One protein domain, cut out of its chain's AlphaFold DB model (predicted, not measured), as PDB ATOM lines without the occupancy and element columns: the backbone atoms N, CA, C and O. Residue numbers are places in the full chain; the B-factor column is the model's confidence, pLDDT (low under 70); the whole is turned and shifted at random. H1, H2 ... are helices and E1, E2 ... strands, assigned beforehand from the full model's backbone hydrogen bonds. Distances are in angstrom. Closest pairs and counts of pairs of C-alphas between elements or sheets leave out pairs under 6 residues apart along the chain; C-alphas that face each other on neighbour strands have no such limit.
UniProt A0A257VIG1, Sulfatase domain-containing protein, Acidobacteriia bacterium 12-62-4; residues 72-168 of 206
ATOM      1  N   ALA A  72      25.222 -22.785  25.190       95.38
ATOM      2  CA  ALA A  72      25.437 -23.562  23.977       95.38
ATOM      3  C   ALA A  72      24.296 -23.333  22.966       95.38
ATOM      4  O   ALA A  72      23.129 -23.335  23.368       95.38
ATOM      5  N   PRO A  73      24.586 -23.211  21.659       94.19
ATOM      6  CA  PRO A  73      23.573 -23.044  20.614       94.19
ATOM      7  C   PRO A  73      22.993 -24.384  20.120       94.19
ATOM      8  O   PRO A  73      22.487 -24.472  19.008       94.19
ATOM      9  N   VAL A  74      23.098 -25.456  20.915       95.50
ATOM     10  CA  VAL A  74      22.636 -26.803  20.545       95.50
ATOM     11  C   VAL A  74      21.808 -27.392  21.684       95.50
ATOM     12  O   VAL A  74      22.174 -27.274  22.854       95.50
ATOM     13  N   CYS A  75      20.697 -28.054  21.355       94.50
ATOM     14  CA  CYS A  75      19.671 -28.441  22.325       94.50
ATOM     15  C   CYS A  75      20.180 -29.313  23.486       94.50
ATOM     16  O   CYS A  75      19.960 -28.969  24.648       94.50
ATOM     17  N   SER A  76      20.897 -30.407  23.212       96.06
ATOM     18  CA  SER A  76      21.348 -31.308  24.282       96.06
ATOM     19  C   SER A  76      22.395 -30.704  25.234       96.06
ATOM     20  O   SER A  76      22.211 -30.850  26.448       96.06
ATOM     21  N   PRO A  77      23.453 -29.994  24.778       97.06
ATOM     22  CA  PRO A  77      24.348 -29.304  25.703       97.06
ATOM     23  C   PRO A  77      23.645 -28.159  26.442       97.06
ATOM     24  O   PRO A  77      23.814 -28.050  27.654       97.06
ATOM     25  N   ALA A  78      22.791 -27.371  25.771       96.00
ATOM     26  CA  ALA A  78      22.057 -26.274  26.410       96.00
ATOM     27  C   ALA A  78      21.141 -26.776  27.536       96.00
ATOM     28  O   ALA A  78      21.150 -26.239  28.643       96.00
ATOM     29  N   ARG A  79      20.391 -27.861  27.302       95.19
ATOM     30  CA  ARG A  79      19.532 -28.465  28.332       95.19
ATOM     31  C   ARG A  79      20.316 -29.125  29.453       95.19
ATOM     32  O   ARG A  79      19.843 -29.109  30.590       95.19
ATOM     33  N   SER A  80      21.485 -29.686  29.150       97.12
ATOM     34  CA  SER A  80      22.385 -30.245  30.164       97.12
ATOM     35  C   SER A  80      22.891 -29.145  31.096       97.12
ATOM     36  O   SER A  80      22.803 -29.290  32.315       97.12
ATOM     37  N   ALA A  81      23.331 -28.017  30.532       97.06
ATOM     38  CA  ALA A  81      23.778 -26.866  31.307       97.06
ATOM     39  C   ALA A  81      22.635 -26.228  32.105       97.06
ATOM     40  O   ALA A  81      22.771 -26.004  33.303       97.06
ATOM     41  N   TRP A  82      21.466 -26.031  31.485       96.19
ATOM     42  CA  TRP A  82      20.295 -25.473  32.164       96.19
ATOM     43  C   TRP A  82      19.835 -26.337  33.348       96.19
ATOM     44  O   TRP A  82      19.573 -25.810  34.425       96.19
ATOM     45  N   ASN A  83      19.769 -27.665  33.183       96.44
ATOM     46  CA  ASN A  83      19.313 -28.542  34.266       96.44
ATOM     47  C   ASN A  83      20.322 -28.644  35.406       96.44
ATOM     48  O   ASN A  83      19.908 -28.878  36.533       96.44
ATOM     49  N   THR A  84      21.619 -28.519  35.141       97.12
ATOM     50  CA  THR A  84      22.655 -28.677  36.176       97.12
ATOM     51  C   THR A  84      23.080 -27.352  36.802       97.12
ATOM     52  O   THR A  84      23.574 -27.346  37.928       97.12
ATOM     53  N   GLY A  85      22.882 -26.234  36.097       96.69
ATOM     54  CA  GLY A  85      23.451 -24.934  36.449       96.69
ATOM     55  C   GLY A  85      24.965 -24.857  36.221       96.69
ATOM     56  O   GLY A  85      25.612 -23.974  36.776       96.69
ATOM     57  N   VAL A  86      25.539 -25.785  35.449       97.12
ATOM     58  CA  VAL A  86      26.984 -25.908  35.223       97.12
ATOM     59  C   VAL A  86      27.270 -25.889  33.724       97.12
ATOM     60  O   VAL A  86      26.524 -26.467  32.938       97.12
ATOM     61  N   TYR A  87      28.362 -25.243  33.308       97.62
ATOM     62  CA  TYR A  87      28.782 -25.255  31.906       97.62
ATOM     63  C   TYR A  87      28.962 -26.686  31.392       97.62
ATOM     64  O   TYR A  87      29.607 -27.523  32.024       97.62
ATOM     65  N   GLN A  88      28.435 -26.954  30.198       97.19
ATOM     66  CA  GLN A  88      28.485 -28.274  29.570       97.19
ATOM     67  C   GLN A  88      29.914 -28.816  29.391       97.19
ATOM     68  O   GLN A  88      30.114 -30.025  29.410       97.19
ATOM     69  N   THR A  89      30.914 -27.943  29.246       96.25
ATOM     70  CA  THR A  89      32.333 -28.318  29.144       96.25
ATOM     71  C   THR A  89      32.896 -28.840  30.464       96.25
ATOM     72  O   THR A  89      33.749 -29.719  30.447       96.25
ATOM     73  N   THR A  90      32.383 -28.373  31.604       96.75
ATOM     74  CA  THR A  90      32.800 -28.814  32.944       96.75
ATOM     75  C   THR A  90      32.258 -30.201  33.294       96.75
ATOM     76  O   THR A  90      32.910 -30.953  34.006       96.75
ATOM     77  N   ILE A  91      31.074 -30.559  32.786       96.38
ATOM     78  CA  ILE A  91      30.384 -31.827  33.095       96.38
ATOM     79  C   ILE A  91      30.436 -32.842  31.943       96.38
ATOM     80  O   ILE A  91      29.552 -33.684  31.839       96.38
ATOM     81  N   GLY A  92      31.379 -32.703  31.002       95.62
ATOM     82  CA  GLY A  92      31.515 -33.613  29.851       95.62
ATOM     83  C   GLY A  92      30.371 -33.564  28.820       95.62
ATOM     84  O   GLY A  92      30.421 -34.228  27.795       95.62
ATOM     85  N   ALA A  93      29.365 -32.714  29.007       96.31
ATOM     86  CA  ALA A  93      28.119 -32.682  28.243       96.31
ATOM     87  C   ALA A  93      28.149 -31.814  26.964       96.31
ATOM     88  O   ALA A  93      27.087 -31.417  26.478       96.31
ATOM     89  N   HIS A  94      29.323 -31.460  26.433       95.06
ATOM     90  CA  HIS A  94      29.477 -30.403  25.418       95.06
ATOM     91  C   HIS A  94      29.062 -30.802  23.992       95.06
ATOM     92  O   HIS A  94      28.545 -29.965  23.256       95.06
ATOM     93  N   ASN A  95      29.228 -32.070  23.611       94.75
ATOM     94  CA  ASN A  95      28.911 -32.548  22.263       94.75
ATOM     95  C   ASN A  95      27.441 -32.951  22.123       94.75
ATOM     96  O   ASN A  95      26.833 -33.489  23.051       94.75
ATOM     97  N   HIS A  96      26.843 -32.710  20.954       95.88
ATOM     98  CA  HIS A  96      25.441 -33.052  20.735       95.88
ATOM     99  C   HIS A  96      25.212 -34.565  20.878       95.88
ATOM    100  O   HIS A  96      25.811 -35.355  20.159       95.88
ATOM    101  N   ARG A  97      24.322 -34.968  21.795       92.12
ATOM    102  CA  ARG A  97      23.931 -36.367  22.055       92.12
ATOM    103  C   ARG A  97      25.097 -37.316  22.382       92.12
ATOM    104  O   ARG A  97      24.978 -38.507  22.110       92.12
ATOM    105  N   SER A  98      26.175 -36.830  23.001       91.62
ATOM    106  CA  SER A  98      27.395 -37.620  23.245       91.62
ATOM    107  C   SER A  98      27.210 -38.831  24.164       91.62
ATOM    108  O   SER A  98      27.760 -39.891  23.902       91.62
ATOM    109  N   HIS A  99      26.390 -38.701  25.204       92.69
ATOM    110  CA  HIS A  99      26.352 -39.633  26.341       92.69
ATOM    111  C   HIS A  99      25.020 -40.387  26.461       92.69
ATOM    112  O   HIS A  99      24.401 -40.505  27.520       92.69
ATOM    113  N   ARG A 100      24.491 -40.835  25.318       85.38
ATOM    114  CA  ARG A 100      23.159 -41.466  25.255       85.38
ATOM    115  C   ARG A 100      23.159 -42.950  25.575       85.38
ATOM    116  O   ARG A 100      22.122 -43.465  25.982       85.38
ATOM    117  N   LYS A 101      24.276 -43.632  25.345       88.00
ATOM    118  CA  LYS A 101      24.339 -45.102  25.336       88.00
ATOM    119  C   LYS A 101      25.545 -45.676  26.080       88.00
ATOM    120  O   LYS A 101      25.690 -46.885  26.132       88.00
ATOM    121  N   ASP A 102      26.384 -44.827  26.653       91.69
ATOM    122  CA  ASP A 102      27.689 -45.192  27.215       91.69
ATOM    123  C   ASP A 102      27.705 -45.270  28.747       91.69
ATOM    124  O   ASP A 102      28.741 -45.530  29.345       91.69
ATOM    125  N   GLY A 103      26.567 -45.046  29.405       90.88
ATOM    126  CA  GLY A 103      26.483 -45.107  30.862       90.88
ATOM    127  C   GLY A 103      26.996 -43.855  31.572       90.88
ATOM    128  O   GLY A 103      27.008 -43.843  32.800       90.88
ATOM    129  N   TYR A 104      27.362 -42.791  30.854       94.56
ATOM    130  CA  TYR A 104      27.935 -41.601  31.478       94.56
ATOM    131  C   TYR A 104      26.985 -40.967  32.509       94.56
ATOM    132  O   TYR A 104      25.792 -40.759  32.252       94.56
ATOM    133  N   ARG A 105      27.529 -40.665  33.690       94.19
ATOM    134  CA  ARG A 105      26.842 -40.034  34.822       94.19
ATOM    135  C   ARG A 105      27.466 -38.674  35.109       94.19
ATOM    136  O   ARG A 105      28.613 -38.418  34.762       94.19
ATOM    137  N   LEU A 106      26.685 -37.808  35.746       95.44
ATOM    138  CA  LEU A 106      27.182 -36.514  36.202       95.44
ATOM    139  C   LEU A 106      28.298 -36.694  37.247       95.44
ATOM    140  O   LEU A 106      28.214 -37.633  38.039       95.44
ATOM    141  N   PRO A 107      29.298 -35.793  37.283       94.62
ATOM    142  CA  PRO A 107      30.293 -35.766  38.350       94.62
ATOM    143  C   PRO A 107      29.661 -35.626  39.740       94.62
ATOM    144  O   PRO A 107      28.585 -35.033  39.890       94.62
ATOM    145  N   ASP A 108      30.368 -36.107  40.761       93.06
ATOM    146  CA  ASP A 108      29.913 -36.037  42.148       93.06
ATOM    147  C   ASP A 108      29.551 -34.604  42.569       93.06
ATOM    148  O   ASP A 108      30.218 -33.623  42.233       93.06
ATOM    149  N   GLY A 109      28.444 -34.471  43.303       91.81
ATOM    150  CA  GLY A 109      27.924 -33.182  43.777       91.81
ATOM    151  C   GLY A 109      27.123 -32.375  42.743       91.81
ATOM    152  O   GLY A 109      26.376 -31.463  43.130       91.81
ATOM    153  N   VAL A 110      27.187 -32.719  41.452       96.44
ATOM    154  CA  VAL A 110      26.343 -32.101  40.420       96.44
ATOM    155  C   VAL A 110      24.966 -32.759  40.429       96.44
ATOM    156  O   VAL A 110      24.814 -33.952  40.185       96.44
ATOM    157  N   LYS A 111      23.933 -31.960  40.701       95.56
ATOM    158  CA  LYS A 111      22.534 -32.403  40.742       95.56
ATOM    159  C   LYS A 111      21.689 -31.587  39.787       95.56
ATOM    160  O   LYS A 111      21.933 -30.391  39.613       95.56
ATOM    161  N   LEU A 112      20.650 -32.217  39.247       96.88
ATOM    162  CA  LEU A 112      19.643 -31.503  38.479       96.88
ATOM    163  C   LEU A 112      18.914 -30.511  39.387       96.88
ATOM    164  O   LEU A 112      18.656 -30.783  40.564       96.88
ATOM    165  N   ILE A 113      18.496 -29.388  38.817       96.38
ATOM    166  CA  ILE A 113      17.656 -28.398  39.482       96.38
ATOM    167  C   ILE A 113      16.373 -29.041  40.015       96.38
ATOM    168  O   ILE A 113      15.917 -28.701  41.101       96.38
ATOM    169  N   SER A 114      15.825 -30.036  39.315       95.88
ATOM    170  CA  SER A 114      14.665 -30.798  39.771       95.88
ATOM    171  C   SER A 114      14.936 -31.590  41.054       95.88
ATOM    172  O   SER A 114      14.072 -31.601  41.928       95.88
ATOM    173  N   HIS A 115      16.113 -32.202  41.212       95.62
ATOM    174  CA  HIS A 115      16.505 -32.885  42.452       95.62
ATOM    175  C   HIS A 115      16.734 -31.884  43.583       95.62
ATOM    176  O   HIS A 115      16.226 -32.084  44.681       95.62
ATOM    177  N   ARG A 116      17.385 -30.749  43.303       95.38
ATOM    178  CA  ARG A 116      17.549 -29.667  44.294       95.38
ATOM    179  C   ARG A 116      16.199 -29.130  44.782       95.38
ATOM    180  O   ARG A 116      16.006 -28.894  45.969       95.38
ATOM    181  N   MET A 117      15.237 -28.984  43.874       94.69
ATOM    182  CA  MET A 117      13.871 -28.580  44.207       94.69
ATOM    183  C   MET A 117      13.148 -29.648  45.044       94.69
ATOM    184  O   MET A 117      12.458 -29.301  46.001       94.69
ATOM    185  N   GLN A 118      13.326 -30.936  44.732       93.31
ATOM    186  CA  GLN A 118      12.787 -32.041  45.540       93.31
ATOM    187  C   GLN A 118      13.358 -32.041  46.962       93.31
ATOM    188  O   GLN A 118      12.597 -32.168  47.919       93.31
ATOM    189  N   GLU A 119      14.667 -31.830  47.109       93.19
ATOM    190  CA  GLU A 119      15.348 -31.693  48.406       93.19
ATOM    191  C   GLU A 119      14.812 -30.495  49.203       93.19
ATOM    192  O   GLU A 119      14.615 -30.589  50.410       93.19
ATOM    193  N   ALA A 120      14.458 -29.402  48.521       91.50
ATOM    194  CA  ALA A 120      13.757 -28.259  49.111       91.50
ATOM    195  C   ALA A 120      12.252 -28.510  49.369       91.50
ATOM    196  O   ALA A 120      11.512 -27.591  49.729       91.50
ATOM    197  N   GLY A 121      11.769 -29.739  49.168       89.88
ATOM    198  CA  GLY A 121      10.405 -30.188  49.447       89.88
ATOM    199  C   GLY A 121       9.377 -29.856  48.362       89.88
ATOM    200  O   GLY A 121       8.174 -29.868  48.650       89.88
ATOM    201  N   TYR A 122       9.799 -29.479  47.154       90.50
ATOM    202  CA  TYR A 122       8.895 -29.266  46.024       90.50
ATOM    203  C   TYR A 122       8.549 -30.583  45.338       90.50
ATOM    204  O   TYR A 122       9.384 -31.467  45.191       90.50
ATOM    205  N   PHE A 123       7.318 -30.675  44.837       91.12
ATOM    206  CA  PHE A 123       6.985 -31.693  43.851       91.12
ATOM    207  C   PHE A 123       7.444 -31.222  42.468       91.12
ATOM    208  O   PHE A 123       7.040 -30.139  42.036       91.12
ATOM    209  N   THR A 124       8.248 -32.016  41.761       93.56
ATOM    210  CA  THR A 124       8.736 -31.651  40.421       93.56
ATOM    211  C   THR A 124       8.159 -32.539  39.329       93.56
ATOM    212  O   THR A 124       8.086 -33.763  39.454       93.56
ATOM    213  N   ALA A 125       7.751 -31.915  38.224       92.44
ATOM    214  CA  ALA A 125       7.194 -32.614  37.078       92.44
ATOM    215  C   ALA A 125       7.705 -32.031  35.761       92.44
ATOM    216  O   ALA A 125       7.765 -30.812  35.613       92.44
ATOM    217  N   ASN A 126       7.989 -32.908  34.798       92.56
ATOM    218  CA  ASN A 126       8.210 -32.520  33.409       92.56
ATOM    219  C   ASN A 126       6.947 -32.822  32.613       92.56
ATOM    220  O   ASN A 126       6.640 -33.975  32.310       92.56
ATOM    221  N   VAL A 127       6.152 -31.782  32.383       88.56
ATOM    222  CA  VAL A 127       4.778 -31.933  31.914       88.56
ATOM    223  C   VAL A 127       4.767 -32.392  30.454       88.56
ATOM    224  O   VAL A 127       5.295 -31.705  29.589       88.56
ATOM    225  N   THR A 128       4.128 -33.531  30.174       86.69
ATOM    226  CA  THR A 128       3.866 -34.036  28.809       86.69
ATOM    227  C   THR A 128       2.412 -33.822  28.375       86.69
ATOM    228  O   THR A 128       2.083 -33.859  27.190       86.69
ATOM    229  N   GLU A 129       1.527 -33.545  29.331       82.50
ATOM    230  CA  GLU A 129       0.122 -33.205  29.113       82.50
ATOM    231  C   GLU A 129      -0.289 -32.071  30.058       82.50
ATOM    232  O   GLU A 129      -0.351 -32.238  31.283       82.50
ATOM    233  N   ILE A 130      -0.561 -30.903  29.475       78.88
ATOM    234  CA  ILE A 130      -0.939 -29.684  30.202       78.88
ATOM    235  C   ILE A 130      -2.436 -29.727  30.544       78.88
ATOM    236  O   ILE A 130      -2.839 -29.468  31.685       78.88
ATOM    237  N   ALA A 131      -3.251 -30.090  29.555       77.06
ATOM    238  CA  ALA A 131      -4.701 -30.255  29.621       77.06
ATOM    239  C   ALA A 131      -5.117 -31.409  28.686       77.06
ATOM    240  O   ALA A 131      -4.305 -31.800  27.844       77.06
ATOM    241  N   PRO A 132      -6.340 -31.966  28.801       78.44
ATOM    242  CA  PRO A 132      -6.814 -32.991  27.871       78.44
ATOM    243  C   PRO A 132      -6.621 -32.543  26.416       78.44
ATOM    244  O   PRO A 132      -7.093 -31.478  26.032       78.44
ATOM    245  N   GLY A 133      -5.864 -33.320  25.639       77.88
ATOM    246  CA  GLY A 133      -5.533 -33.007  24.241       77.88
ATOM    247  C   GLY A 133      -4.409 -31.981  24.029       77.88
ATOM    248  O   GLY A 133      -3.876 -31.901  22.928       77.88
ATOM    249  N   LEU A 134      -3.970 -31.255  25.064       81.62
ATOM    250  CA  LEU A 134      -2.861 -30.301  24.979       81.62
ATOM    251  C   LEU A 134      -1.564 -30.938  25.486       81.62
ATOM    252  O   LEU A 134      -1.347 -31.099  26.695       81.62
ATOM    253  N   ARG A 135      -0.702 -31.311  24.544       83.44
ATOM    254  CA  ARG A 135       0.576 -31.975  24.810       83.44
ATOM    255  C   ARG A 135       1.705 -30.961  24.961       83.44
ATOM    256  O   ARG A 135       1.729 -29.932  24.297       83.44
ATOM    257  N   ALA A 136       2.646 -31.294  25.829       82.88
ATOM    258  CA  ALA A 136       3.945 -30.646  25.917       82.88
ATOM    259  C   ALA A 136       5.026 -31.678  25.590       82.88
ATOM    260  O   ALA A 136       4.800 -32.884  25.699       82.88
ATOM    261  N   SER A 137       6.191 -31.204  25.156       81.94
ATOM    262  CA  SER A 137       7.228 -32.082  24.612       81.94
ATOM    263  C   SER A 137       7.822 -33.025  25.665       81.94
ATOM    264  O   SER A 137       8.238 -34.127  25.322       81.94
ATOM    265  N   GLY A 138       7.870 -32.602  26.937       84.38
ATOM    266  CA  GLY A 138       8.480 -33.361  28.030       84.38
ATOM    267  C   GLY A 138       9.924 -33.783  27.754       84.38
ATOM    268  O   GLY A 138      10.381 -34.799  28.274       84.38
ATOM    269  N   LYS A 139      10.635 -33.042  26.897       86.19
ATOM    270  CA  LYS A 139      11.980 -33.400  26.450       86.19
ATOM    271  C   LYS A 139      12.973 -33.353  27.618       86.19
ATOM    272  O   LYS A 139      12.954 -32.435  28.436       86.19
ATOM    273  N   THR A 140      13.832 -34.367  27.692       86.56
ATOM    274  CA  THR A 140      14.904 -34.525  28.695       86.56
ATOM    275  C   THR A 140      16.227 -34.864  28.020       86.56
ATOM    276  O   THR A 140      16.985 -35.685  28.517       86.56
ATOM    277  N   ASP A 141      16.457 -34.354  26.818       88.38
ATOM    278  CA  ASP A 141      17.573 -34.641  25.920       88.38
ATOM    279  C   ASP A 141      18.944 -34.212  26.471       88.38
ATOM    280  O   ASP A 141      19.692 -33.506  25.811       88.38
ATOM    281  N   PHE A 142      19.294 -34.684  27.663       94.19
ATOM    282  CA  PHE A 142      20.550 -34.458  28.352       94.19
ATOM    283  C   PHE A 142      21.666 -35.296  27.728       94.19
ATOM    284  O   PHE A 142      21.433 -36.360  27.145       94.19
ATOM    285  N   ASN A 143      22.894 -34.817  27.889       96.19
ATOM    286  CA  ASN A 143      24.121 -35.537  27.564       96.19
ATOM    287  C   ASN A 143      24.664 -36.245  28.811       96.19
ATOM    288  O   ASN A 143      25.847 -36.164  29.115       96.19
ATOM    289  N   PHE A 144      23.787 -36.901  29.559       95.31
ATOM    290  CA  PHE A 144      24.129 -37.775  30.675       95.31
ATOM    291  C   PHE A 144      22.911 -38.636  31.002       95.31
ATOM    292  O   PHE A 144      21.768 -38.276  30.696       95.31
ATOM    293  N   GLN A 145      23.147 -39.768  31.648       91.81
ATOM    294  CA  GLN A 145      22.086 -40.610  32.173       91.81
ATOM    295  C   GLN A 145      21.728 -40.166  33.591       91.81
ATOM    296  O   GLN A 145      22.594 -39.921  34.429       91.81
ATOM    297  N   THR A 146      20.432 -40.072  33.864       88.75
ATOM    298  CA  THR A 146      19.904 -39.741  35.186       88.75
ATOM    299  C   THR A 146      18.688 -40.601  35.456       88.75
ATOM    300  O   THR A 146      17.806 -40.752  34.609       88.75
ATOM    301  N   GLU A 147      18.615 -41.137  36.663       85.88
ATOM    302  CA  GLU A 147      17.432 -41.848  37.115       85.88
ATOM    303  C   GLU A 147      16.390 -40.839  37.587       85.88
ATOM    304  O   GLU A 147      16.719 -39.873  38.278       85.88
ATOM    305  N   LYS A 148      15.133 -41.048  37.178       88.62
ATOM    306  CA  LYS A 148      13.957 -40.287  37.634       88.62
ATOM    307  C   LYS A 148      14.227 -38.770  37.745       88.62
ATOM    308  O   LYS A 148      14.158 -38.210  38.842       88.62
ATOM    309  N   PRO A 149      14.514 -38.073  36.628       91.50
ATOM    310  CA  PRO A 149      14.821 -36.640  36.657       91.50
ATOM    311  C   PRO A 149      13.668 -35.789  37.209       91.50
ATOM    312  O   PRO A 149      13.890 -34.672  37.657       91.50
ATOM    313  N   PHE A 150      12.439 -36.308  37.205       93.50
ATOM    314  CA  PHE A 150      11.253 -35.664  37.762       93.50
ATOM    315  C   PHE A 150      10.375 -36.713  38.456       93.50
ATOM    316  O   PHE A 150      10.416 -37.890  38.099       93.50
ATOM    317  N   GLN A 151       9.546 -36.289  39.412       90.88
ATOM    318  CA  GLN A 151       8.626 -37.185  40.132       90.88
ATOM    319  C   GLN A 151       7.350 -37.498  39.341       90.88
ATOM    320  O   GLN A 151       6.651 -38.460  39.653       90.88
ATOM    321  N   GLY A 152       7.013 -36.700  38.324       86.31
ATOM    322  CA  GLY A 152       5.828 -36.938  37.509       86.31
ATOM    323  C   GLY A 152       5.842 -36.236  36.159       86.31
ATOM    324  O   GLY A 152       6.729 -35.447  35.844       86.31
ATOM    325  N   THR A 153       4.815 -36.524  35.360       80.69
ATOM    326  CA  THR A 153       4.663 -36.011  33.986       80.69
ATOM    327  C   THR A 153       3.351 -35.270  33.743       80.69
ATOM    328  O   THR A 153       3.118 -34.718  32.669       80.69
ATOM    329  N   ARG A 154       2.454 -35.240  34.738       71.12
ATOM    330  CA  ARG A 154       1.108 -34.673  34.595       71.12
ATOM    331  C   ARG A 154       0.929 -33.445  35.463       71.12
ATOM    332  O   ARG A 154       1.109 -33.501  36.680       71.12
ATOM    333  N   HIS A 155       0.398 -32.382  34.869       65.00
ATOM    334  CA  HIS A 155       0.018 -31.176  35.600       65.00
ATOM    335  C   HIS A 155      -1.025 -31.448  36.709       65.00
ATOM    336  O   HIS A 155      -0.992 -30.834  37.773       65.00
ATOM    337  N   ARG A 156      -1.924 -32.432  36.531       60.84
ATOM    338  CA  ARG A 156      -2.885 -32.838  37.580       60.84
ATOM    339  C   ARG A 156      -2.214 -33.416  38.833       60.84
ATOM    340  O   ARG A 156      -2.735 -33.216  39.926       60.84
ATOM    341  N   ALA A 157      -1.080 -34.106  38.690       59.88
ATOM    342  CA  ALA A 157      -0.315 -34.606  39.832       59.88
ATOM    343  C   ALA A 157       0.312 -33.442  40.617       59.88
ATOM    344  O   ALA A 157       0.207 -33.415  41.842       59.88
ATOM    345  N   VAL A 158       0.816 -32.422  39.906       60.59
ATOM    346  CA  VAL A 158       1.286 -31.155  40.499       60.59
ATOM    347  C   VAL A 158       0.160 -30.469  41.273       60.59
ATOM    348  O   VAL A 158       0.340 -30.126  42.436       60.59
ATOM    349  N   ARG A 159      -1.041 -30.343  40.683       59.25
ATOM    350  CA  ARG A 159      -2.201 -29.736  41.365       59.25
ATOM    351  C   ARG A 159      -2.619 -30.496  42.623       59.25
ATOM    352  O   ARG A 159      -2.970 -29.859  43.605       59.25
ATOM    353  N   ARG A 160      -2.594 -31.835  42.616       59.31
ATOM    354  CA  ARG A 160      -2.950 -32.647  43.797       59.31
ATOM    355  C   ARG A 160      -1.917 -32.519  44.916       59.31
ATOM    356  O   ARG A 160      -2.312 -32.429  46.074       59.31
ATOM    357  N   HIS A 161      -0.628 -32.471  44.582       58.62
ATOM    358  CA  HIS A 161       0.424 -32.199  45.563       58.62
ATOM    359  C   HIS A 161       0.328 -30.771  46.111       58.62
ATOM    360  O   HIS A 161       0.341 -30.585  47.324       58.62
ATOM    361  N   GLY A 162       0.142 -29.779  45.237       56.84
ATOM    362  CA  GLY A 162      -0.053 -28.382  45.626       56.84
ATOM    363  C   GLY A 162      -1.286 -28.182  46.508       56.84
ATOM    364  O   GLY A 162      -1.185 -27.538  47.542       56.84
ATOM    365  N   ALA A 163      -2.421 -28.806  46.176       53.69
ATOM    366  CA  ALA A 163      -3.662 -28.708  46.952       53.69
ATOM    367  C   ALA A 163      -3.578 -29.373  48.339       53.69
ATOM    368  O   ALA A 163      -4.241 -28.921  49.267       53.69
ATOM    369  N   ARG A 164      -2.757 -30.423  48.500       54.97
ATOM    370  CA  ARG A 164      -2.469 -31.020  49.820       54.97
ATOM    371  C   ARG A 164      -1.598 -30.115  50.688       54.97
ATOM    372  O   ARG A 164      -1.717 -30.155  51.904       54.97
ATOM    373  N   GLN A 165      -0.727 -29.322  50.067       50.31
ATOM    374  CA  GLN A 165       0.176 -28.407  50.765       50.31
ATOM    375  C   GLN A 165      -0.443 -27.015  50.990       50.31
ATOM    376  O   GLN A 165      -0.033 -26.309  51.903       50.31
ATOM    377  N   HIS A 166      -1.408 -26.616  50.157       49.53
ATOM    378  CA  HIS A 166      -2.126 -25.341  50.198       49.53
ATOM    379  C   HIS A 166      -3.619 -25.588  49.928       49.53
ATOM    380  O   HIS A 166      -4.041 -25.580  48.763       49.53
ATOM    381  N   PRO A 167      -4.447 -25.807  50.963       47.16
ATOM    382  CA  PRO A 167      -5.889 -25.833  50.774       47.16
ATOM    383  C   PRO A 167      -6.362 -24.481  50.209       47.16
ATOM    384  O   PRO A 167      -5.755 -23.444  50.503       47.16
ATOM    385  N   PRO A 168      -7.422 -24.459  49.379       47.09
ATOM    386  CA  PRO A 168      -7.940 -23.219  48.819       47.09
ATOM    387  C   PRO A 168      -8.232 -22.231  49.949       47.09
ATOM    388  O   PRO A 168      -8.941 -22.558  50.903       47.09
TER     389      PRO A 168
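AT A GLANCE: This is residues 72 to 168 of the 206 residues of the protein "Sulfatase domain-containing protein" of Acidobacteriia bacterium 12-62-4 (UniProt A0A257VIG1). This is a model with little regular structure, mostly long loops: H1 and the loop of residues 85 to 112 are at one end, H3 and a small parallel sheet of E1 and E2 at the other, with H2 between. The 97 printed residues, in the order H1 H2 E1 E2 H3, are of mixed class, with 38 in named elements. The whole is only just compact, close to loose: radius of gyration of the C-alphas 15.0 A, spans 45 by 31 by 23 A.

HOW THE PARTS SIT: H1, residues 75 to 84, and H2, residues 113 to 119, only just touch, with 3 pairs of C-alphas within 8 A, closest Asn 83 and Ile 113 at 5.5 A; they run the same way at a shallow tilt of 28 degrees. E1, residues 125 to 131, and E2, residues 152 to 154, are parallel at 14 degrees; N 128 and O 153 are 2.9 A apart, within hydrogen-bond range. H3, residues 155 to 165, is apart from H1 and H2; its closest C-alpha to E1 is His 155, 5.7 A from Ile 130. In H1, H2 and H3 every O i to N i+4 pair is within hydrogen-bond range.

IN THESE COORDINATES: H1 begins at C-alpha 75 (19.671, -28.441, 22.325) and is 14.2 A long; H2 is 9.8 A, E1 14.2 A and E2 6.0 A. H3, 15.4 A, ends at C-alpha 165 (0.176, -28.407, 50.765).

THE WHOLE: The C-alphas farthest apart, Asp 102 and Pro 168, are 47.1 A apart. The printed part has no cut; links H1 to H2 and E1 to E2 are long. Residues 155 to 168 have pLDDT under 70.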